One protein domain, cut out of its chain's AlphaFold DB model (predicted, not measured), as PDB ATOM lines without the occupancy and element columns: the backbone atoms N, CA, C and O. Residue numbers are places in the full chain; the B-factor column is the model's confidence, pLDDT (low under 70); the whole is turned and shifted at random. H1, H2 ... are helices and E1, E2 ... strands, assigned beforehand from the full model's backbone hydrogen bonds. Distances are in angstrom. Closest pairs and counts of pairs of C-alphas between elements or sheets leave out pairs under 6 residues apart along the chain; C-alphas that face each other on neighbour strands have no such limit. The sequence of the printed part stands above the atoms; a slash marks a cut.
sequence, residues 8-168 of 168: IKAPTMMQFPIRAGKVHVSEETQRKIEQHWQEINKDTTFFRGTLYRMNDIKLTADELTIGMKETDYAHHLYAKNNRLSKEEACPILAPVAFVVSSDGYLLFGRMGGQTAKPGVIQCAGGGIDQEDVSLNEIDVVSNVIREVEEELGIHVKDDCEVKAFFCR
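AT A GLANCE: This is residues 8 to 168 of the 168 residues of an uncharacterized protein of Geomicrobium sp. JCM 19055 (UniProt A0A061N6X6). A long, strongly twisted hairpin of E3 and E4, with E1 and E2 end to end along E4's other side, stands between H1 and H2 toward one end of the longest axis and H3 toward the other. An unnamed stretch, residues 82 to 139, runs from H2 past the middle to the far end at Asp 103 and back to H3. The printed part has 161 residues, in the order E1, E2, H1, E3, E4, H2, H3, E5; the class is mixed, with 67 residues in named elements, under half. It is compact, with a radius of gyration of the C-alphas of 17.3 A and spans of 52 by 40 by 27 A.

IN THESE COORDINATES: E1 is residues 13 to 15, from C-alpha 13 at (93.429, 129.544, 85.745), and E2 18 to 22. H1 is 27 to 40, 20.1 A long. E3, 50 to 59, is 26.1 A and bends by 54 degrees at residue 56; E4, 63 to 72, is 27.8 A. H2 is 73 to 81, H3 140 to 152, 17.7 A, and E5 165 to 167, ending at (105.113, 128.632, 96.402).

HOW THE PARTS SIT: E3 and E4 are antiparallel, with N 53 and O 69 at 2.9 A. E1 and E2 are parallel to E4, with N 15 and O 64 at 2.9 A and N 19 and O 68 at 2.7 A. H2 only grazes this sheet, with residues 73 to 76. Residues 33 to 37 of H1 touch H2, about perpendicular at 87 degrees; C-alphas 37 and 74 are closest, 5.7 A. H3 touches no helix. E5 pairs with no named strand; its residues 165 to 166 pair with 8 to 9. In H1, H2 and H3 every O i to N i+4 pair is within hydrogen-bond range.

THE WHOLE: The C-alphas of Glu 27 and Asp 103 are farthest apart, 54.3 A. The printed part has no cut. The links H2 to H3 and H3 to E5 are long. pLDDT is under 70 at residues 158 to 162, 164 and 166 to 168.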
ATOM      1  N   ILE A   8     105.493 124.407  92.721       83.94
ATOM      2  CA  ILE A   8     104.660 123.736  91.722       83.94
ATOM      3  C   ILE A   8     104.374 124.683  90.561       83.94
ATOM      4  O   ILE A   8     104.323 125.905  90.723       83.94
ATOM      5  N   LYS A   9     104.170 124.109  89.372       84.19
ATOM      6  CA  LYS A   9     103.643 124.864  88.234       84.19
ATOM      7  C   LYS A   9     102.257 125.386  88.611       84.19
ATOM      8  O   LYS A   9     101.436 124.610  89.105       84.19
ATOM      9  N   ALA A  10     102.008 126.674  88.394       82.88
ATOM     10  CA  ALA A  10     100.681 127.217  88.630       82.88
ATOM     11  C   ALA A  10      99.675 126.624  87.620       82.88
ATOM     12  O   ALA A  10     100.048 126.375  86.463       82.88
ATOM     13  N   PRO A  11      98.419 126.385  88.028       87.88
ATOM     14  CA  PRO A  11      97.358 126.030  87.097       87.88
ATOM     15  C   PRO A  11      97.138 127.124  86.047       87.88
ATOM     16  O   PRO A  11      97.529 128.275  86.233       87.88
ATOM     17  N   THR A  12      96.495 126.768  84.937       86.31
ATOM     18  CA  THR A  12      96.210 127.717  83.849       86.31
ATOM     19  C   THR A  12      95.246 128.821  84.262       86.31
ATOM     20  O   THR A  12      95.343 129.924  83.737       86.31
ATOM     21  N   MET A  13      94.327 128.540  85.189       92.06
ATOM     22  CA  MET A  13      93.429 129.544  85.745       92.06
ATOM     23  C   MET A  13      93.930 129.977  87.121       92.06
ATOM     24  O   MET A  13      94.046 129.158  88.034       92.06
ATOM     25  N   MET A  14      94.209 131.269  87.277       93.44
ATOM     26  CA  MET A  14      94.554 131.876  88.561       93.44
ATOM     27  C   MET A  14      93.625 133.053  88.828       93.44
ATOM     28  O   MET A  14      93.407 133.866  87.935       93.44
ATOM     29  N   GLN A  15      93.092 133.130  90.042       95.25
ATOM     30  CA  GLN A  15      92.159 134.173  90.460       95.25
ATOM     31  C   GLN A  15      92.519 134.689  91.848       95.25
ATOM     32  O   GLN A  15      92.813 133.905  92.762       95.25
ATOM     33  N   PHE A  16      92.424 136.005  92.026       96.69
ATOM     34  CA  PHE A  16      92.765 136.686  93.280       96.69
ATOM     35  C   PHE A  16      91.611 137.577  93.764       96.69
ATOM     36  O   PHE A  16      91.751 138.798  93.868       96.69
ATOM     37  N   PRO A  17      90.432 136.990  94.042       97.31
ATOM     38  CA  PRO A  17      89.244 137.747  94.410       97.31
ATOM     39  C   PRO A  17      89.362 138.361  95.807       97.31
ATOM     40  O   PRO A  17      89.704 137.689  96.785       97.31
ATOM     41  N   ILE A  18      88.956 139.618  95.931       96.38
ATOM     42  CA  ILE A  18      88.792 140.333  97.191       96.38
ATOM     43  C   ILE A  18      87.449 139.925  97.804       96.38
ATOM     44  O   ILE A  18      86.367 140.147  97.260       96.38
ATOM     45  N   ARG A  19      87.518 139.284  98.966       95.50
ATOM     46  CA  ARG A  19      86.365 138.886  99.770       95.50
ATOM     47  C   ARG A  19      85.779 140.107 100.469       95.50
ATOM     48  O   ARG A  19      86.503 140.988 100.922       95.50
ATOM     49  N   ALA A  20      84.459 140.100 100.635       92.62
ATOM     50  CA  ALA A  20      83.765 141.154 101.358       92.62
ATOM     51  C   ALA A  20      84.243 141.268 102.820       92.62
ATOM     52  O   ALA A  20      84.448 140.266 103.517       92.62
ATOM     53  N   GLY A  21      84.342 142.514 103.285       89.12
ATOM     54  CA  GLY A  21      84.746 142.867 104.644       89.12
ATOM     55  C   GLY A  21      86.262 142.922 104.850       89.12
ATOM     56  O   GLY A  21      87.047 142.327 104.114       89.12
ATOM     57  N   LYS A  22      86.673 143.637 105.899       87.62
ATOM     58  CA  LYS A  22      88.082 143.759 106.293       87.62
ATOM     59  C   LYS A  22      88.535 142.562 107.125       87.62
ATOM     60  O   LYS A  22      87.719 141.810 107.668       87.62
ATOM     61  N   VAL A  23      89.848 142.386 107.228       91.56
ATOM     62  CA  VAL A  23      90.447 141.450 108.186       91.56
ATOM     63  C   VAL A  23      89.976 141.798 109.597       91.56
ATOM     64  O   VAL A  23      89.990 142.957 109.999       91.56
ATOM     65  N   HIS A  24      89.547 140.777 110.334       91.25
ATOM     66  CA  HIS A  24      89.180 140.910 111.736       91.25
ATOM     67  C   HIS A  24      90.378 140.551 112.615       91.25
ATOM     68  O   HIS A  24      91.015 139.522 112.397       91.25
ATOM     69  N   VAL A  25      90.638 141.381 113.617       94.44
ATOM     70  CA  VAL A  25      91.548 141.099 114.729       94.44
ATOM     71  C   VAL A  25      90.816 141.391 116.036       94.44
ATOM     72  O   VAL A  25      89.860 142.173 116.050       94.44
ATOM     73  N   SER A  26      91.242 140.768 117.132       96.81
ATOM     74  CA  SER A  26      90.656 141.047 118.444       96.81
ATOM     75  C   SER A  26      90.881 142.507 118.859       96.81
ATOM     76  O   SER A  26      91.846 143.149 118.443       96.81
ATOM     77  N   GLU A  27      90.028 143.041 119.737       97.06
ATOM     78  CA  GLU A  27      90.195 144.403 120.274       97.06
ATOM     79  C   GLU A  27      91.529 144.588 121.017       97.06
ATOM     80  O   GLU A  27      92.097 145.682 121.053       97.06
ATOM     81  N   GLU A  28      92.045 143.521 121.632       96.69
ATOM     82  CA  GLU A  28      93.361 143.532 122.261       96.69
ATOM     83  C   GLU A  28      94.471 143.683 121.216       96.69
ATOM     84  O   GLU A  28      95.321 144.566 121.351       96.69
ATOM     85  N   THR A  29      94.445 142.870 120.159       96.75
ATOM     86  CA  THR A  29      95.415 142.955 119.061       96.75
ATOM     87  C   THR A  29      95.319 144.295 118.339       96.75
ATOM     88  O   THR A  29      96.353 144.914 118.095       96.75
ATOM     89  N   GLN A  30      94.109 144.809 118.088       97.50
ATOM     90  CA  GLN A  30      93.918 146.127 117.479       97.50
ATOM     91  C   GLN A  30      94.584 147.227 118.309       97.50
ATOM     92  O   GLN A  30      95.310 148.052 117.760       97.50
ATOM     93  N   ARG A  31      94.407 147.228 119.639       97.88
ATOM     94  CA  ARG A  31      95.068 148.214 120.511       97.88
ATOM     95  C   ARG A  31      96.590 148.144 120.415       97.88
ATOM     96  O   ARG A  31      97.230 149.191 120.372       97.88
ATOM     97  N   LYS A  32      97.165 146.940 120.346       97.69
ATOM     98  CA  LYS A  32      98.619 146.762 120.194       97.69
ATOM     99  C   LYS A  32      99.117 147.235 118.825       97.69
ATOM    100  O   LYS A  32     100.165 147.872 118.764       97.69
ATOM    101  N   ILE A  33      98.360 146.985 117.752       97.38
ATOM    102  CA  ILE A  33      98.658 147.502 116.406       97.38
ATOM    103  C   ILE A  33      98.685 149.034 116.420       97.38
ATOM    104  O   ILE A  33      99.646 149.624 115.935       97.38
ATOM    105  N   GLU A  34      97.674 149.680 117.009       97.44
ATOM    106  CA  GLU A  34      97.612 151.148 117.067       97.44
ATOM    107  C   GLU A  34      98.743 151.749 117.908       97.44
ATOM    108  O   GLU A  34      99.362 152.727 117.490       97.44
ATOM    109  N   GLN A  35      99.051 151.153 119.062       97.06
ATOM    110  CA  GLN A  35     100.182 151.579 119.895       97.06
ATOM    111  C   GLN A  35     101.503 151.457 119.134       97.06
ATOM    112  O   GLN A  35     102.263 152.421 119.065       97.06
ATOM    113  N   HIS A  36     101.743 150.311 118.493       95.88
ATOM    114  CA  HIS A  36     102.943 150.106 117.692       95.88
ATOM    115  C   HIS A  36     103.034 151.106 116.536       95.88
ATOM    116  O   HIS A  36     104.094 151.688 116.321       95.88
ATOM    117  N   TRP A  37     101.929 151.354 115.823       95.50
ATOM    118  CA  TRP A  37     101.870 152.321 114.725       95.50
ATOM    119  C   TRP A  37     102.223 153.740 115.178       95.50
ATOM    120  O   TRP A  37     103.047 154.404 114.547       95.50
ATOM    121  N   GLN A  38     101.641 154.192 116.291       95.56
ATOM    122  CA  GLN A  38     101.965 155.490 116.887       95.56
ATOM    123  C   GLN A  38     103.442 155.584 117.263       95.56
ATOM    124  O   GLN A  38     104.032 156.653 117.139       95.56
ATOM    125  N   GLU A  39     104.047 154.484 117.715       93.81
ATOM    126  CA  GLU A  39     105.448 154.461 118.116       93.81
ATOM    127  C   GLU A  39     106.424 154.549 116.945       93.81
ATOM    128  O   GLU A  39     107.401 155.296 117.025       93.81
ATOM    129  N   ILE A  40     106.175 153.799 115.873       89.62
ATOM    130  CA  ILE A  40     107.065 153.758 114.704       89.62
ATOM    131  C   ILE A  40     106.869 154.951 113.768       89.62
ATOM    132  O   ILE A  40     107.779 155.290 113.019       89.62
ATOM    133  N   ASN A  41     105.690 155.576 113.794       91.56
ATOM    134  CA  ASN A  41     105.337 156.684 112.914       91.56
ATOM    135  C   ASN A  41     105.287 158.032 113.651       91.56
ATOM    136  O   ASN A  41     104.570 158.939 113.230       91.56
ATOM    137  N   LYS A  42     106.039 158.179 114.754       91.31
ATOM    138  CA  LYS A  42     106.126 159.440 115.522       91.31
ATOM    139  C   LYS A  42     106.585 160.615 114.667       91.31
ATOM    140  O   LYS A  42     106.056 161.711 114.811       91.31
ATOM    141  N   ASP A  43     107.518 160.359 113.755       91.06
ATOM    142  CA  ASP A  43     108.070 161.371 112.853       91.06
ATOM    143  C   ASP A  43     107.219 161.551 111.582       91.06
ATOM    144  O   ASP A  43     107.583 162.308 110.685       91.06
ATOM    145  N   THR A  44     106.060 160.881 111.492       85.69
ATOM    146  CA  THR A  44     105.088 160.972 110.384       85.69
ATOM    147  C   THR A  44     105.646 160.618 108.999       85.69
ATOM    148  O   THR A  44     105.132 161.056 107.974       85.69
ATOM    149  N   THR A  45     106.697 159.800 108.957       85.50
ATOM    150  CA  THR A  45     107.382 159.391 107.723       85.50
ATOM    151  C   THR A  45     106.680 158.257 106.981       85.50
ATOM    152  O   THR A  45     106.911 158.076 105.788       85.50
ATOM    153  N   PHE A  46     105.852 157.465 107.665       84.12
ATOM    154  CA  PHE A  46     105.139 156.337 107.075       84.12
ATOM    155  C   PHE A  46     103.697 156.702 106.718       84.12
ATOM    156  O   PHE A  46     102.963 157.312 107.499       84.12
ATOM    157  N   PHE A  47     103.261 156.220 105.558       88.44
ATOM    158  CA  PHE A  47     101.868 156.239 105.133       88.44
ATOM    159  C   PHE A  47     101.175 154.916 105.502       88.44
ATOM    160  O   PHE A  47     101.722 153.834 105.282       88.44
ATOM    161  N   ARG A  48      99.961 154.985 106.065       92.06
ATOM    162  CA  ARG A  48      99.144 153.803 106.401       92.06
ATOM    163  C   ARG A  48      98.288 153.397 105.201       92.06
ATOM    164  O   ARG A  48      97.096 153.692 105.162       92.06
ATOM    165  N   GLY A  49      98.916 152.743 104.229       90.12
ATOM    166  CA  GLY A  49      98.238 152.247 103.030       90.12
ATOM    167  C   GLY A  49      97.368 151.014 103.284       90.12
ATOM    168  O   GLY A  49      97.600 150.256 104.234       90.12
ATOM    169  N   THR A  50      96.379 150.820 102.409       91.12
ATOM    170  CA  THR A  50      95.619 149.568 102.292       91.12
ATOM    171  C   THR A  50      96.538 148.466 101.783       91.12
ATOM    172  O   THR A  50      97.353 148.698 100.900       91.12
ATOM    173  N   LEU A  51      96.392 147.266 102.334       92.69
ATOM    174  CA  LEU A  51      97.053 146.053 101.868       92.69
ATOM    175  C   LEU A  51      96.028 144.931 101.707       92.69
ATOM    176  O   LEU A  51      94.904 145.019 102.202       92.69
ATOM    177  N   TYR A  52      96.453 143.829 101.098       93.44
ATOM    178  CA  TYR A  52      95.623 142.647 100.913       93.44
ATOM    179  C   TYR A  52      96.268 141.428 101.571       93.44
ATOM    180  O   TYR A  52      97.365 140.993 101.214       93.44
ATOM    181  N   ARG A  53      95.563 140.864 102.553       93.56
ATOM    182  CA  ARG A  53      95.939 139.641 103.267       93.56
ATOM    183  C   ARG A  53      95.326 138.427 102.581       93.56
ATOM    184  O   ARG A  53      94.126 138.426 102.308       93.56
ATOM    185  N   MET A  54      96.100 137.359 102.419       94.62
ATOM    186  CA  MET A  54      95.574 136.053 102.017       94.62
ATOM    187  C   MET A  54      94.636 135.492 103.097       94.62
ATOM    188  O   MET A  54      95.014 135.333 104.260       94.62
ATOM    189  N   ASN A  55      93.394 135.205 102.717       93.94
ATOM    190  CA  ASN A  55      92.335 134.708 103.594       93.94
ATOM    191  C   ASN A  55      92.077 133.211 103.396       93.94
ATOM    192  O   ASN A  55      91.965 132.468 104.369       93.94
ATOM    193  N   ASP A  56      91.982 132.775 102.144       93.38
ATOM    194  CA  ASP A  56      91.721 131.390 101.765       93.38
ATOM    195  C   ASP A  56      92.503 131.031 100.502       93.38
ATOM    196  O   ASP A  56      92.758 131.886  99.660       93.38
ATOM    197  N   ILE A  57      92.908 129.765 100.388       93.62
ATOM    198  CA  ILE A  57      93.594 129.238  99.207       93.62
ATOM    199  C   ILE A  57      92.872 127.967  98.785       93.62
ATOM    200  O   ILE A  57      92.743 127.025  99.574       93.62
ATOM    201  N   LYS A  58      92.434 127.930  97.531       95.00
ATOM    202  CA  LYS A  58      91.892 126.746  96.869       95.00
ATOM    203  C   LYS A  58      92.793 126.419  95.689       95.00
ATOM    204  O   LYS A  58      92.970 127.241  94.800       95.00
ATOM    205  N   LEU A  59      93.352 125.215  95.687       93.25
ATOM    206  CA  LEU A  59      94.184 124.712  94.602       93.25
ATOM    207  C   LEU A  59      93.589 123.406  94.084       93.25
ATOM    208  O   LEU A  59      93.341 122.478  94.856       93.25
ATOM    209  N   THR A  60      93.381 123.347  92.778       92.00
ATOM    210  CA  THR A  60      92.989 122.155  92.022       92.00
ATOM    211  C   THR A  60      94.007 121.910  90.904       92.00
ATOM    212  O   THR A  60      95.006 122.620  90.812       92.00
ATOM    213  N   ALA A  61      93.774 120.905  90.057       88.81
ATOM    214  CA  ALA A  61      94.620 120.684  88.884       88.81
ATOM    215  C   ALA A  61      94.544 121.847  87.873       88.81
ATOM    216  O   ALA A  61      95.553 122.169  87.248       88.81
ATOM    217  N   ASP A  62      93.378 122.494  87.758       92.94
ATOM    218  CA  ASP A  62      93.082 123.462  86.691       92.94
ATOM    219  C   ASP A  62      93.021 124.917  87.182       92.94
ATOM    220  O   ASP A  62      93.208 125.851  86.397       92.94
ATOM    221  N   GLU A  63      92.808 125.111  88.487       94.50
ATOM    222  CA  GLU A  63      92.516 126.407  89.105       94.50
ATOM    223  C   GLU A  63      93.286 126.624  90.418       94.50
ATOM    224  O   GLU A  63      93.284 125.755  91.300       94.50
ATOM    225  N   LEU A  64      93.875 127.815  90.569       94.31
ATOM    226  CA  LEU A  64      94.322 128.398  91.835       94.31
ATOM    227  C   LEU A  64      93.472 129.636  92.154       94.31
ATOM    228  O   LEU A  64      93.510 130.624  91.429       94.31
ATOM    229  N   THR A  65      92.768 129.613  93.279       96.12
ATOM    230  CA  THR A  65      92.067 130.780  93.823       96.12
ATOM    231  C   THR A  65      92.703 131.175  95.147       96.12
ATOM    232  O   THR A  65      92.736 130.366  96.080       96.12
ATOM    233  N   ILE A  66      93.151 132.423  95.266       95.88
ATOM    234  CA  ILE A  66      93.592 133.000  96.539       95.88
ATOM    235  C   ILE A  66      92.617 134.108  96.921       95.88
ATOM    236  O   ILE A  66      92.631 135.196  96.354       95.88
ATOM    237  N   GLY A  67      91.739 133.819  97.878       96.56
ATOM    238  CA  GLY A  67      90.824 134.809  98.426       96.56
ATOM    239  C   GLY A  67      91.582 135.822  99.271       96.56
ATOM    240  O   GLY A  67      92.269 135.448 100.221       96.56
ATOM    241  N   MET A  68      91.425 137.098  98.951       96.00
ATOM    242  CA  MET A  68      92.109 138.210  99.604       96.00
ATOM    243  C   MET A  68      91.144 138.989 100.495       96.00
ATOM    244  O   MET A  68      89.952 139.061 100.214       96.00
ATOM    245  N   LYS A  69      91.629 139.588 101.581       94.81
ATOM    246  CA  LYS A  69      90.865 140.548 102.389       94.81
ATOM    247  C   LYS A  69      91.668 141.808 102.626       94.81
ATOM    248  O   LYS A  69      92.868 141.738 102.889       94.81
ATOM    249  N   GLU A  70      90.981 142.943 102.601       93.69
ATOM    250  CA  GLU A  70      91.585 144.230 102.923       93.69
ATOM    251  C   GLU A  70      92.111 144.266 104.360       93.69
ATOM    252  O   GLU A  70      91.437 143.880 105.322       93.69
ATOM    253  N   THR A  71      93.322 144.782 104.496       94.75
ATOM    254  CA  THR A  71      94.000 145.103 105.746       94.75
ATOM    255  C   THR A  71      94.808 146.387 105.551       94.75
ATOM    256  O   THR A  71      94.592 147.105 104.577       94.75
ATOM    257  N   ASP A  72      95.711 146.719 106.468       94.12
ATOM    258  CA  ASP A  72      96.547 147.906 106.342       94.12
ATOM    259  C   ASP A  72      98.013 147.645 106.701       94.12
ATOM    260  O   ASP A  72      98.389 146.610 107.267       94.12
ATOM    261  N   TYR A  73      98.854 148.611 106.337       92.38
ATOM    262  CA  TYR A  73     100.293 148.556 106.570       92.38
ATOM    263  C   TYR A  73     100.660 148.460 108.059       92.38
ATOM    264  O   TYR A  73     101.617 147.768 108.413       92.38
ATOM    265  N   ALA A  74      99.873 149.079 108.947       94.94
ATOM    266  CA  ALA A  74     100.092 149.014 110.390       94.94
ATOM    267  C   ALA A  74      99.941 147.580 110.918       94.94
ATOM    268  O   ALA A  74     100.809 147.088 111.646       94.94
ATOM    269  N   HIS A  75      98.883 146.880 110.500       95.81
ATOM    270  CA  HIS A  75      98.667 145.482 110.845       95.81
ATOM    271  C   HIS A  75      99.779 144.585 110.289       95.81
ATOM    272  O   HIS A  75     100.332 143.777 111.036       95.81
ATOM    273  N   HIS A  76     100.152 144.744 109.014       93.75
ATOM    274  CA  HIS A  76     101.245 143.974 108.410       93.75
ATOM    275  C   HIS A  76     102.558 144.133 109.186       93.75
ATOM    276  O   HIS A  76     103.211 143.143 109.526       93.75
ATOM    277  N   LEU A  77     102.937 145.371 109.501       92.56
ATOM    278  CA  LEU A  77     104.198 145.653 110.173       92.56
ATOM    279  C   LEU A  77     104.209 145.127 111.611       92.56
ATOM    280  O   LEU A  77     105.186 144.504 112.033       92.56
ATOM    281  N   TYR A  78     103.098 145.282 112.334       95.44
ATOM    282  CA  TYR A  78     102.946 144.692 113.660       95.44
ATOM    283  C   TYR A  78     103.042 143.159 113.614       95.44
ATOM    284  O   TYR A  78     103.812 142.579 114.379       95.44
ATOM    285  N   ALA A  79     102.336 142.504 112.687       94.62
ATOM    286  CA  ALA A  79     102.352 141.048 112.514       94.62
ATOM    287  C   ALA A  79     103.720 140.500 112.073       94.62
ATOM    288  O   ALA A  79     104.059 139.359 112.372       94.62
ATOM    289  N   LYS A  80     104.525 141.299 111.366       91.06
ATOM    290  CA  LYS A  80     105.895 140.934 110.981       91.06
ATOM    291  C   LYS A  80     106.856 140.952 112.173       91.06
ATOM    292  O   LYS A  80     107.771 140.135 112.236       91.06
ATOM    293  N   ASN A  81     106.647 141.880 113.103       90.19
ATOM    294  CA  ASN A  81     107.526 142.086 114.255       90.19
ATOM    295  C   ASN A  81     107.086 141.298 115.499       90.19
ATOM    296  O   ASN A  81     107.849 141.188 116.457       90.19
ATOM    297  N   ASN A  82     105.873 140.740 115.492       93.12
ATOM    298  CA  ASN A  82     105.268 140.074 116.641       93.12
ATOM    299  C   ASN A  82     104.639 138.742 116.233       93.12
ATOM    300  O   ASN A  82     104.100 138.593 115.142       93.12
ATOM    301  N   ARG A  83     104.653 137.760 117.136       90.50
ATOM    302  CA  ARG A  83     103.977 136.478 116.900       90.50
ATOM    303  C   ARG A  83     102.491 136.615 117.220       90.50
ATOM    304  O   ARG A  83     102.132 136.719 118.389       90.50
ATOM    305  N   LEU A  84     101.653 136.605 116.188       93.06
ATOM    306  CA  LEU A  84     100.195 136.572 116.322       93.06
ATOM    307  C   LEU A  84      99.658 135.145 116.240       93.06
ATOM    308  O   LEU A  84     100.356 134.221 115.812       93.06
ATOM    309  N   SER A  85      98.400 134.981 116.652       92.69
ATOM    310  CA  SER A  85      97.630 133.775 116.359       92.69
ATOM    311  C   SER A  85      97.555 133.547 114.843       92.69
ATOM    312  O   SER A  85      97.764 134.464 114.046       92.69
ATOM    313  N   LYS A  86      97.251 132.321 114.414       88.88
ATOM    314  CA  LYS A  86      97.118 132.015 112.981       88.88
ATOM    315  C   LYS A  86      95.978 132.824 112.350       88.88
ATOM    316  O   LYS A  86      96.066 133.235 111.195       88.88
ATOM    317  N   GLU A  87      94.925 133.053 113.121       90.31
ATOM    318  CA  GLU A  87      93.721 133.782 112.742       90.31
ATOM    319  C   GLU A  87      94.014 135.270 112.520       90.31
ATOM    320  O   GLU A  87      93.499 135.851 111.565       90.31
ATOM    321  N   GLU A  88      94.889 135.852 113.342       93.31
ATOM    322  CA  GLU A  88      95.281 137.267 113.282       93.31
ATOM    323  C   GLU A  88      96.580 137.501 112.495       93.31
ATOM    324  O   GLU A  88      96.956 138.642 112.260       93.31
ATOM    325  N   ALA A  89      97.281 136.452 112.057       93.38
ATOM    326  CA  ALA A  89      98.461 136.596 111.211       93.38
ATOM    327  C   ALA A  89      98.119 137.344 109.915       93.38
ATOM    328  O   ALA A  89      97.039 137.165 109.347       93.38
ATOM    329  N   CYS A  90      99.069 138.131 109.404       94.12
ATOM    330  CA  CYS A  90      98.881 138.981 108.229       94.12
ATOM    331  C   CYS A  90      99.802 138.575 107.056       94.12
ATOM    332  O   CYS A  90     100.740 139.307 106.724       94.12
ATOM    333  N   PRO A  91      99.592 137.393 106.438       92.44
ATOM    334  CA  PRO A  91     100.320 137.018 105.235       92.44
ATOM    335  C   PRO A  91      99.810 137.852 104.053       92.44
ATOM    336  O   PRO A  91      98.669 137.695 103.617       92.44
ATOM    337  N   ILE A  92     100.650 138.756 103.561       90.50
ATOM    338  CA  ILE A  92     100.347 139.599 102.400       90.50
ATOM    339  C   ILE A  92     100.760 138.904 101.103       90.50
ATOM    340  O   ILE A  92     101.685 138.088 101.100       90.50
ATOM    341  N   LEU A  93     100.075 139.231 100.009       87.56
ATOM    342  CA  LEU A  93     100.491 138.837  98.666       87.56
ATOM    343  C   LEU A  93     101.583 139.798  98.177       87.56
ATOM    344  O   LEU A  93     101.415 141.011  98.270       87.56
ATOM    345  N   ALA A  94     102.686 139.245  97.677       86.38
ATOM    346  CA  ALA A  94     103.782 139.994  97.065       86.38
ATOM    347  C   ALA A  94     104.222 139.261  95.788       86.38
ATOM    348  O   ALA A  94     105.025 138.321  95.870       86.38
ATOM    349  N   PRO A  95     103.629 139.592  94.634       90.69
ATOM    350  CA  PRO A  95     104.024 139.022  93.357       90.69
ATOM    351  C   PRO A  95     105.441 139.446  92.972       90.69
ATOM    352  O   PRO A  95     105.857 140.570  93.231       90.69
ATOM    353  N   VAL A  96     106.189 138.541  92.338       92.31
ATOM    354  CA  VAL A  96     107.542 138.828  91.849       92.31
ATOM    355  C   VAL A  96     107.775 138.195  90.483       92.31
ATOM    356  O   VAL A  96     107.269 137.107  90.194       92.31
ATOM    357  N   ALA A  97     108.589 138.848  89.662       91.69
ATOM    358  CA  ALA A  97     109.067 138.341  88.387       91.69
ATOM    359  C   ALA A  97     110.419 137.642  88.536       91.69
ATOM    360  O   ALA A  97     111.368 138.178  89.109       91.69
ATOM    361  N   PHE A  98     110.539 136.465  87.928       90.88
ATOM    362  CA  PHE A  98     111.824 135.808  87.726       90.88
ATOM    363  C   PHE A  98     112.306 136.082  86.300       90.88
ATOM    364  O   PHE A  98     111.932 135.379  85.360       90.88
ATOM    365  N   VAL A  99     113.087 137.150  86.131       89.69
ATOM    366  CA  VAL A  99     113.496 137.643  84.809       89.69
ATOM    367  C   VAL A  99     114.771 136.939  84.350       89.69
ATOM    368  O   VAL A  99     115.791 136.967  85.044       89.69
ATOM    369  N   VAL A 100     114.707 136.337  83.160       90.44
ATOM    370  CA  VAL A 100     115.829 135.660  82.501       90.44
ATOM    371  C   VAL A 100     116.173 136.410  81.218       90.44
ATOM    372  O   VAL A 100     115.305 136.618  80.369       90.44
ATOM    373  N   SER A 101     117.426 136.827  81.063       86.94
ATOM    374  CA  SER A 101     117.901 137.459  79.833       86.94
ATOM    375  C   SER A 101     118.055 136.441  78.696       86.94
ATOM    376  O   SER A 101     118.167 135.235  78.918       86.94
ATOM    377  N   SER A 102     118.104 136.925  77.450       87.00
ATOM    378  CA  SER A 102     118.263 136.063  76.262       87.00
ATOM    379  C   SER A 102     119.563 135.242  76.240       87.00
ATOM    380  O   SER A 102     119.621 134.196  75.601       87.00
ATOM    381  N   ASP A 103     120.588 135.688  76.964       91.50
ATOM    382  CA  ASP A 103     121.867 135.006  77.171       91.50
ATOM    383  C   ASP A 103     121.919 134.184  78.477       91.50
ATOM    384  O   ASP A 103     122.970 133.654  78.835       91.50
ATOM    385  N   GLY A 104     120.779 134.011  79.160       89.44
ATOM    386  CA  GLY A 104     120.601 133.046  80.248       89.44
ATOM    387  C   GLY A 104     120.963 133.541  81.651       89.44
ATOM    388  O   GLY A 104     121.098 132.715  82.557       89.44
ATOM    389  N   TYR A 105     121.113 134.850  81.862       91.12
ATOM    390  CA  TYR A 105     121.359 135.422  83.188       91.12
ATOM    391  C   TYR A 105     120.061 135.752  83.918       91.12
ATOM    392  O   TYR A 105     119.043 136.080  83.314       91.12
ATOM    393  N   LEU A 106     120.125 135.698  85.247       91.50
ATOM    394  CA  LEU A 106     119.039 136.110  86.127       91.50
ATOM    395  C   LEU A 106     119.243 137.545  86.584       91.50
ATOM    396  O   LEU A 106     120.348 137.921  86.987       91.50
ATOM    397  N   LEU A 107     118.167 138.321  86.565       91.00
ATOM    398  CA  LEU A 107     118.183 139.696  87.037       91.00
ATOM    399  C   LEU A 107     117.625 139.764  88.459       91.00
ATOM    400  O   LEU A 107     116.545 139.251  88.746       91.00
ATOM    401  N   PHE A 108     118.367 140.438  89.335       92.12
ATOM    402  CA  PHE A 108     117.957 140.740  90.701       92.12
ATOM    403  C   PHE A 108     118.238 142.211  91.011       92.12
ATOM    404  O   PHE A 108     119.292 142.739  90.651       92.12
ATOM    405  N   GLY A 109     117.317 142.852  91.724       88.50
ATOM    406  CA  GLY A 109     117.486 144.197  92.256       88.50
ATOM    407  C   GLY A 109     118.190 144.180  93.610       88.50
ATOM    408  O   GLY A 109     118.041 143.240  94.394       88.50
ATOM    409  N   ARG A 110     118.946 145.242  93.913       91.38
ATOM    410  CA  ARG A 110     119.462 145.513  95.260       91.38
ATOM    411  C   ARG A 110     118.696 146.678  95.864       91.38
ATOM    412  O   ARG A 110     118.787 147.796  95.364       91.38
ATOM    413  N   MET A 111     118.000 146.433  96.967       88.38
ATOM    414  CA  MET A 111     117.187 147.451  97.626       88.38
ATOM    415  C   MET A 111     118.030 148.652  98.080       88.38
ATOM    416  O   MET A 111     119.090 148.493  98.700       88.38
ATOM    417  N   GLY A 112     117.539 149.862  97.798       87.62
ATOM    418  CA  GLY A 112     118.203 151.120  98.142       87.62
ATOM    419  C   GLY A 112     118.320 151.371  99.652       87.62
ATOM    420  O   GLY A 112     117.603 150.784 100.467       87.62
ATOM    421  N   GLY A 113     119.219 152.287 100.029       86.06
ATOM    422  CA  GLY A 113     119.537 152.618 101.427       86.06
ATOM    423  C   GLY A 113     118.367 153.154 102.262       86.06
ATOM    424  O   GLY A 113     118.395 153.051 103.482       86.06
ATOM    425  N   GLN A 114     117.345 153.704 101.605       78.81
ATOM    426  CA  GLN A 114     116.170 154.320 102.234       78.81
ATOM    427  C   GLN A 114     114.943 153.390 102.278       78.81
ATOM    428  O   GLN A 114     113.846 153.826 102.602       78.81
ATOM    429  N   THR A 115     115.103 152.111 101.932       77.12
ATOM    430  CA  THR A 115     113.999 151.138 101.923       77.12
ATOM    431  C   THR A 115     113.833 150.438 103.275       77.12
ATOM    432  O   THR A 115     114.696 150.516 104.147       77.12
ATOM    433  N   ALA A 116     112.752 149.668 103.438       71.19
ATOM    434  CA  ALA A 116     112.520 148.861 104.641       71.19
ATOM    435  C   ALA A 116     113.517 147.695 104.829       71.19
ATOM    436  O   ALA A 116     113.554 147.096 105.906       71.19
ATOM    437  N   LYS A 117     114.293 147.327 103.797       79.69
ATOM    438  CA  LYS A 117     115.327 146.279 103.872       79.69
ATOM    439  C   LYS A 117     116.573 146.658 103.046       79.69
ATOM    440  O   LYS A 117     116.840 146.040 102.016       79.69
ATOM    441  N   PRO A 118     117.361 147.654 103.482       87.75
ATOM    442  CA  PRO A 118     118.494 148.156 102.713       87.75
ATOM    443  C   PRO A 118     119.498 147.067 102.325       87.75
ATOM    444  O   PRO A 118     119.924 146.266 103.156       87.75
ATOM    445  N   GLY A 119     119.907 147.059 101.057       91.44
ATOM    446  CA  GLY A 119     120.946 146.173 100.540       91.44
ATOM    447  C   GLY A 119     120.523 144.726 100.281       91.44
ATOM    448  O   GLY A 119     121.361 143.973  99.782       91.44
ATOM    449  N   VAL A 120     119.274 144.345 100.577       92.19
ATOM    450  CA  VAL A 120     118.727 143.025 100.231       92.19
ATOM    451  C   VAL A 120     118.681 142.854  98.714       92.19
ATOM    452  O   VAL A 120     118.311 143.779  97.994       92.19
ATOM    453  N   ILE A 121     119.074 141.667  98.246       92.31
ATOM    454  CA  ILE A 121     118.953 141.244  96.850       92.31
ATOM    455  C   ILE A 121     117.615 140.522  96.683       92.31
ATOM    456  O   ILE A 121     117.336 139.592  97.442       92.31
ATOM    457  N   GLN A 122     116.798 140.945  95.721       91.56
ATOM    458  CA  GLN A 122     115.472 140.375  95.481       91.56
ATOM    459  C   GLN A 122     115.099 140.357  93.996       91.56
ATOM    460  O   GLN A 122     115.697 141.061  93.183       91.56
ATOM    461  N   CYS A 123     114.124 139.517  93.652       93.94
ATOM    462  CA  CYS A 123     113.440 139.584  92.364       93.94
ATOM    463  C   CYS A 123     112.695 140.916  92.229       93.94
ATOM    464  O   CYS A 123     112.317 141.493  93.249       93.94
ATOM    465  N   ALA A 124     112.456 141.353  90.990       92.31
ATOM    466  CA  ALA A 124     111.613 142.517  90.751       92.31
ATOM    467  C   ALA A 124     110.163 142.215  91.141       92.31
ATOM    468  O   ALA A 124     109.667 141.126  90.829       92.31
ATOM    469  N   GLY A 125     109.503 143.133  91.836       92.19
ATOM    470  CA  GLY A 125     108.137 142.931  92.317       92.19
ATOM    471  C   GLY A 125     107.826 143.684  93.602       92.19
ATOM    472  O   GLY A 125     108.722 144.102  94.338       92.19
ATOM    473  N   GLY A 126     106.537 143.781  93.917       89.19
ATOM    474  CA  GLY A 126     106.063 144.700  94.940       89.19
ATOM    475  C   GLY A 126     104.765 144.287  95.617       89.19
ATOM    476  O   GLY A 126     104.295 143.150  95.532       89.19
ATOM    477  N   GLY A 127     104.232 145.232  96.388       89.31
ATOM    478  CA  GLY A 127     102.899 145.118  96.966       89.31
ATOM    479  C   GLY A 127     101.822 145.333  95.906       89.31
ATOM    480  O   GLY A 127     102.103 145.744  94.788       89.31
ATOM    481  N   ILE A 128     100.580 145.046  96.281       92.62
ATOM    482  CA  ILE A 128      99.408 145.329  95.451       92.62
ATOM    483  C   ILE A 128      98.910 146.741  95.767       92.62
ATOM    484  O   ILE A 128      98.587 147.015  96.929       92.62
ATOM    485  N   ASP A 129      98.788 147.579  94.743       88.31
ATOM    486  CA  ASP A 129      98.211 148.920  94.822       88.31
ATOM    487  C   ASP A 129      96.751 148.943  94.348       88.31
ATOM    488  O   ASP A 129      96.226 147.975  93.800       88.31
ATOM    489  N   GLN A 130      96.046 150.060  94.573       86.75
ATOM    490  CA  GLN A 130      94.639 150.185  94.155       86.75
ATOM    491  C   GLN A 130      94.449 150.083  92.640       86.75
ATOM    492  O   GLN A 130      93.389 149.658  92.190       86.75
ATOM    493  N   GLU A 131      95.460 150.471  91.866       90.69
ATOM    494  CA  GLU A 131      95.441 150.401  90.402       90.69
ATOM    495  C   GLU A 131      95.502 148.952  89.899       90.69
ATOM    496  O   GLU A 131      95.004 148.656  88.816       90.69
ATOM    497  N   ASP A 132      96.008 148.033  90.728       92.56
ATOM    498  CA  ASP A 132      96.060 146.599  90.442       92.56
ATOM    499  C   ASP A 132      94.721 145.896  90.742       92.56
ATOM    500  O   ASP A 132      94.624 144.672  90.668       92.56
ATOM    501  N   VAL A 133      93.676 146.639  91.128       92.56
ATOM    502  CA  VAL A 133      92.379 146.089  91.536       92.56
ATOM    503  C   VAL A 133      91.274 146.499  90.569       92.56
ATOM    504  O   VAL A 133      90.987 147.679  90.377       92.56
ATOM    505  N   SER A 134      90.555 145.510  90.037       92.62
ATOM    506  CA  SER A 134      89.390 145.712  89.172       92.62
ATOM    507  C   SER A 134      88.238 144.804  89.588       92.62
ATOM    508  O   SER A 134      88.421 143.613  89.802       92.62
ATOM    509  N   LEU A 135      87.027 145.360  89.732       89.00
ATOM    510  CA  LEU A 135      85.793 144.606  90.029       89.00
ATOM    511  C   LEU A 135      85.879 143.646  91.244       89.00
ATOM    512  O   LEU A 135      85.157 142.651  91.300       89.00
ATOM    513  N   ASN A 136      86.682 143.990  92.260       92.06
ATOM    514  CA  ASN A 136      87.010 143.152  93.430       92.06
ATOM    515  C   ASN A 136      87.914 141.950  93.124       92.06
ATOM    516  O   ASN A 136      87.844 140.934  93.811       92.06
ATOM    517  N   GLU A 137      88.775 142.050  92.128       95.56
ATOM    518  CA  GLU A 137      89.808 141.071  91.825       95.56
ATOM    519  C   GLU A 137      91.143 141.787  91.636       95.56
ATOM    520  O   GLU A 137      91.187 142.903  91.121       95.56
ATOM    521  N   ILE A 138      92.218 141.165  92.116       96.06
ATOM    522  CA  ILE A 138      93.575 141.686  91.960       96.06
ATOM    523  C   ILE A 138      94.164 141.138  90.661       96.06
ATOM    524  O   ILE A 138      94.288 139.921  90.492       96.06
ATOM    525  N   ASP A 139      94.578 142.035  89.775       94.56
ATOM    526  CA  ASP A 139      95.337 141.710  88.575       94.56
ATOM    527  C   ASP A 139      96.831 141.607  88.907       94.56
ATOM    528  O   ASP A 139      97.618 142.549  88.799       94.56
ATOM    529  N   VAL A 140      97.221 140.406  89.327       92.50
ATOM    530  CA  VAL A 140      98.607 140.081  89.678       92.50
ATOM    531  C   VAL A 140      99.551 140.177  88.474       92.50
ATOM    532  O   VAL A 140     100.735 140.449  88.654       92.50
ATOM    533  N   VAL A 141      99.065 139.948  87.251       90.31
ATOM    534  CA  VAL A 141      99.925 139.979  86.059       90.31
ATOM    535  C   VAL A 141     100.294 141.418  85.730       90.31
ATOM    536  O   VAL A 141     101.477 141.713  85.559       90.31
ATOM    537  N   SER A 142      99.306 142.313  85.710       91.06
ATOM    538  CA  SER A 142      99.538 143.742  85.484       91.06
ATOM    539  C   SER A 142     100.414 144.355  86.580       91.06
ATOM    540  O   SER A 142     101.350 145.083  86.251       91.06
ATOM    541  N   ASN A 143     100.203 143.976  87.848       94.12
ATOM    542  CA  ASN A 143     101.075 144.366  88.963       94.12
ATOM    543  C   ASN A 143     102.545 144.002  88.692       94.12
ATOM    544  O   ASN A 143     103.421 144.860  88.738       94.12
ATOM    545  N   VAL A 144     102.825 142.741  88.347       93.00
ATOM    546  CA  VAL A 144     104.202 142.279  88.104       93.00
ATOM    547  C   VAL A 144     104.834 142.979  86.901       93.00
ATOM    548  O   VAL A 144     106.018 143.306  86.947       93.00
ATOM    549  N   ILE A 145     104.072 143.211  85.829       91.50
ATOM    550  CA  ILE A 145     104.566 143.933  84.647       91.50
ATOM    551  C   ILE A 145     104.974 145.358  85.031       91.50
ATOM    552  O   ILE A 145     106.084 145.772  84.699       91.50
ATOM    553  N   ARG A 146     104.120 146.070  85.774       92.50
ATOM    554  CA  ARG A 146     104.396 147.428  86.255       92.50
ATOM    555  C   ARG A 146     105.655 147.474  87.126       92.50
ATOM    556  O   ARG A 146     106.544 148.276  86.865       92.50
ATOM    557  N   GLU A 147     105.779 146.576  88.101       94.06
ATOM    558  CA  GLU A 147     106.948 146.517  88.995       94.06
ATOM    559  C   GLU A 147     108.253 146.205  88.238       94.06
ATOM    560  O   GLU A 147     109.303 146.773  88.528       94.06
ATOM    561  N   VAL A 148     108.210 145.338  87.218       92.56
ATOM    562  CA  VAL A 148     109.374 145.078  86.348       92.56
ATOM    563  C   VAL A 148     109.776 146.331  85.567       92.56
ATOM    564  O   VAL A 148     110.971 146.617  85.442       92.56
ATOM    565  N   GLU A 149     108.808 147.088  85.053       92.00
ATOM    566  CA  GLU A 149     109.081 148.351  84.366       92.00
ATOM    567  C   GLU A 149     109.678 149.398  85.313       92.00
ATOM    568  O   GLU A 149     110.680 150.027  84.969       92.00
ATOM    569  N   GLU A 150     109.121 149.554  86.512       90.88
ATOM    570  CA  GLU A 150     109.574 150.528  87.510       90.88
ATOM    571  C   GLU A 150     110.967 150.203  88.069       90.88
ATOM    572  O   GLU A 150     111.822 151.089  88.165       90.88
ATOM    573  N   GLU A 151     111.221 148.942  88.430       91.44
ATOM    574  CA  GLU A 151     112.455 148.551  89.120       91.44
ATOM    575  C   GLU A 151     113.608 148.209  88.167       91.44
ATOM    576  O   GLU A 151     114.776 148.411  88.518       91.44
ATOM    577  N   LEU A 152     113.312 147.681  86.972       89.69
ATOM    578  CA  LEU A 152     114.331 147.247  86.005       89.69
ATOM    579  C   LEU A 152     114.379 148.102  84.733       89.69
ATOM    580  O   LEU A 152     115.342 147.981  83.972       89.69
ATOM    581  N   GLY A 153     113.376 148.947  84.471       89.31
ATOM    582  CA  GLY A 153     113.284 149.714  83.223       89.31
ATOM    583  C   GLY A 153     113.040 148.840  81.988       89.31
ATOM    584  O   GLY A 153     113.389 149.236  80.875       89.31
ATOM    585  N   ILE A 154     112.507 147.626  82.173       88.06
ATOM    586  CA  ILE A 154     112.275 146.656  81.099       88.06
ATOM    587  C   ILE A 154     110.795 146.637  80.747       88.06
ATOM    588  O   ILE A 154     109.976 146.195  81.542       88.06
ATOM    589  N   HIS A 155     110.474 147.022  79.515       88.38
ATOM    590  CA  HIS A 155     109.117 146.913  78.986       88.38
ATOM    591  C   HIS A 155     108.787 145.472  78.604       88.38
ATOM    592  O   HIS A 155     109.388 144.920  77.673       88.38
ATOM    593  N   VAL A 156     107.816 144.879  79.296       83.19
ATOM    594  CA  VAL A 156     107.305 143.544  78.969       83.19
ATOM    595  C   VAL A 156     106.368 143.672  77.769       83.19
ATOM    596  O   VAL A 156     105.328 144.318  77.845       83.19
ATOM    597  N   LYS A 157     106.760 143.091  76.634       77.31
ATOM    598  CA  LYS A 157     105.953 143.047  75.403       77.31
ATOM    599  C   LYS A 157     105.378 141.648  75.200       77.31
ATOM    600  O   LYS A 157     105.859 140.692  75.802       77.31
ATOM    601  N   ASP A 158     104.417 141.525  74.289       59.12
ATOM    602  CA  ASP A 158     103.744 140.258  73.957       59.12
ATOM    603  C   ASP A 158     104.707 139.117  73.557       59.12
ATOM    604  O   ASP A 158     104.371 137.943  73.694       59.12
ATOM    605  N   ASP A 159     105.928 139.443  73.118       58.00
ATOM    606  CA  ASP A 159     106.954 138.473  72.712       58.00
ATOM    607  C   ASP A 159     107.712 137.835  73.904       58.00
ATOM    608  O   ASP A 159     108.647 137.052  73.707       58.00
ATOM    609  N   CYS A 160     107.356 138.170  75.149       62.00
ATOM    610  CA  CYS A 160     107.950 137.597  76.357       62.00
ATOM    611  C   CYS A 160     107.238 136.297  76.783       62.00
ATOM    612  O   CYS A 160     106.017 136.252  76.919       62.00
ATOM    613  N   GLU A 161     107.993 135.230  77.075       65.38
ATOM    614  CA  GLU A 161     107.416 134.004  77.648       65.38
ATOM    615  C   GLU A 161     107.136 134.199  79.149       65.38
ATOM    616  O   GLU A 161     108.056 134.207  79.970       65.38
ATOM    617  N   VAL A 162     105.861 134.319  79.528       63.97
ATOM    618  CA  VAL A 162     105.445 134.439  80.935       63.97
ATOM    619  C   VAL A 162     105.076 133.065  81.497       63.97
ATOM    620  O   VAL A 162     104.164 132.393  81.012       63.97
ATOM    621  N   LYS A 163     105.776 132.640  82.556       73.50
ATOM    622  CA  LYS A 163     105.484 131.411  83.314       73.50
ATOM    623  C   LYS A 163     105.153 131.753  84.759       73.50
ATOM    624  O   LYS A 163     105.917 132.443  85.422       73.50
ATOM    625  N   ALA A 164     104.044 131.211  85.252       68.06
ATOM    626  CA  ALA A 164     103.614 131.391  86.631       68.06
ATOM    627  C   ALA A 164     103.952 130.169  87.497       68.06
ATOM    628  O   ALA A 164     103.721 129.015  87.118       68.06
ATOM    629  N   PHE A 165     104.470 130.444  88.690       74.38
ATOM    630  CA  PHE A 165     104.770 129.454  89.718       74.38
ATOM    631  C   PHE A 165     104.131 129.884  91.031       74.38
ATOM    632  O   PHE A 165     104.048 131.074  91.328       74.38
ATOM    633  N   PHE A 166     103.705 128.907  91.826       65.31
ATOM    634  CA  PHE A 166     103.158 129.148  93.153       65.31
ATOM    635  C   PHE A 166     104.007 128.425  94.200       65.31
ATOM    636  O   PHE A 166     104.341 127.247  94.038       65.31
ATOM    637  N   CYS A 167     104.364 129.147  95.262       59.53
ATOM    638  CA  CYS A 167     105.113 128.632  96.402       59.53
ATOM    639  C   CYS A 167     104.170 128.519  97.601       59.53
ATOM    640  O   CYS A 167     103.519 129.500  97.963       59.53
ATOM    641  N   ARG A 168     104.108 127.334  98.212       53.22
ATOM    642  CA  ARG A 168     103.303 127.060  99.407       53.22
ATOM    643  C   ARG A 168     104.174 126.684 100.594       53.22
ATOM    644  O   ARG A 168     105.129 125.903 100.382       53.22
TER     645      ARG A 168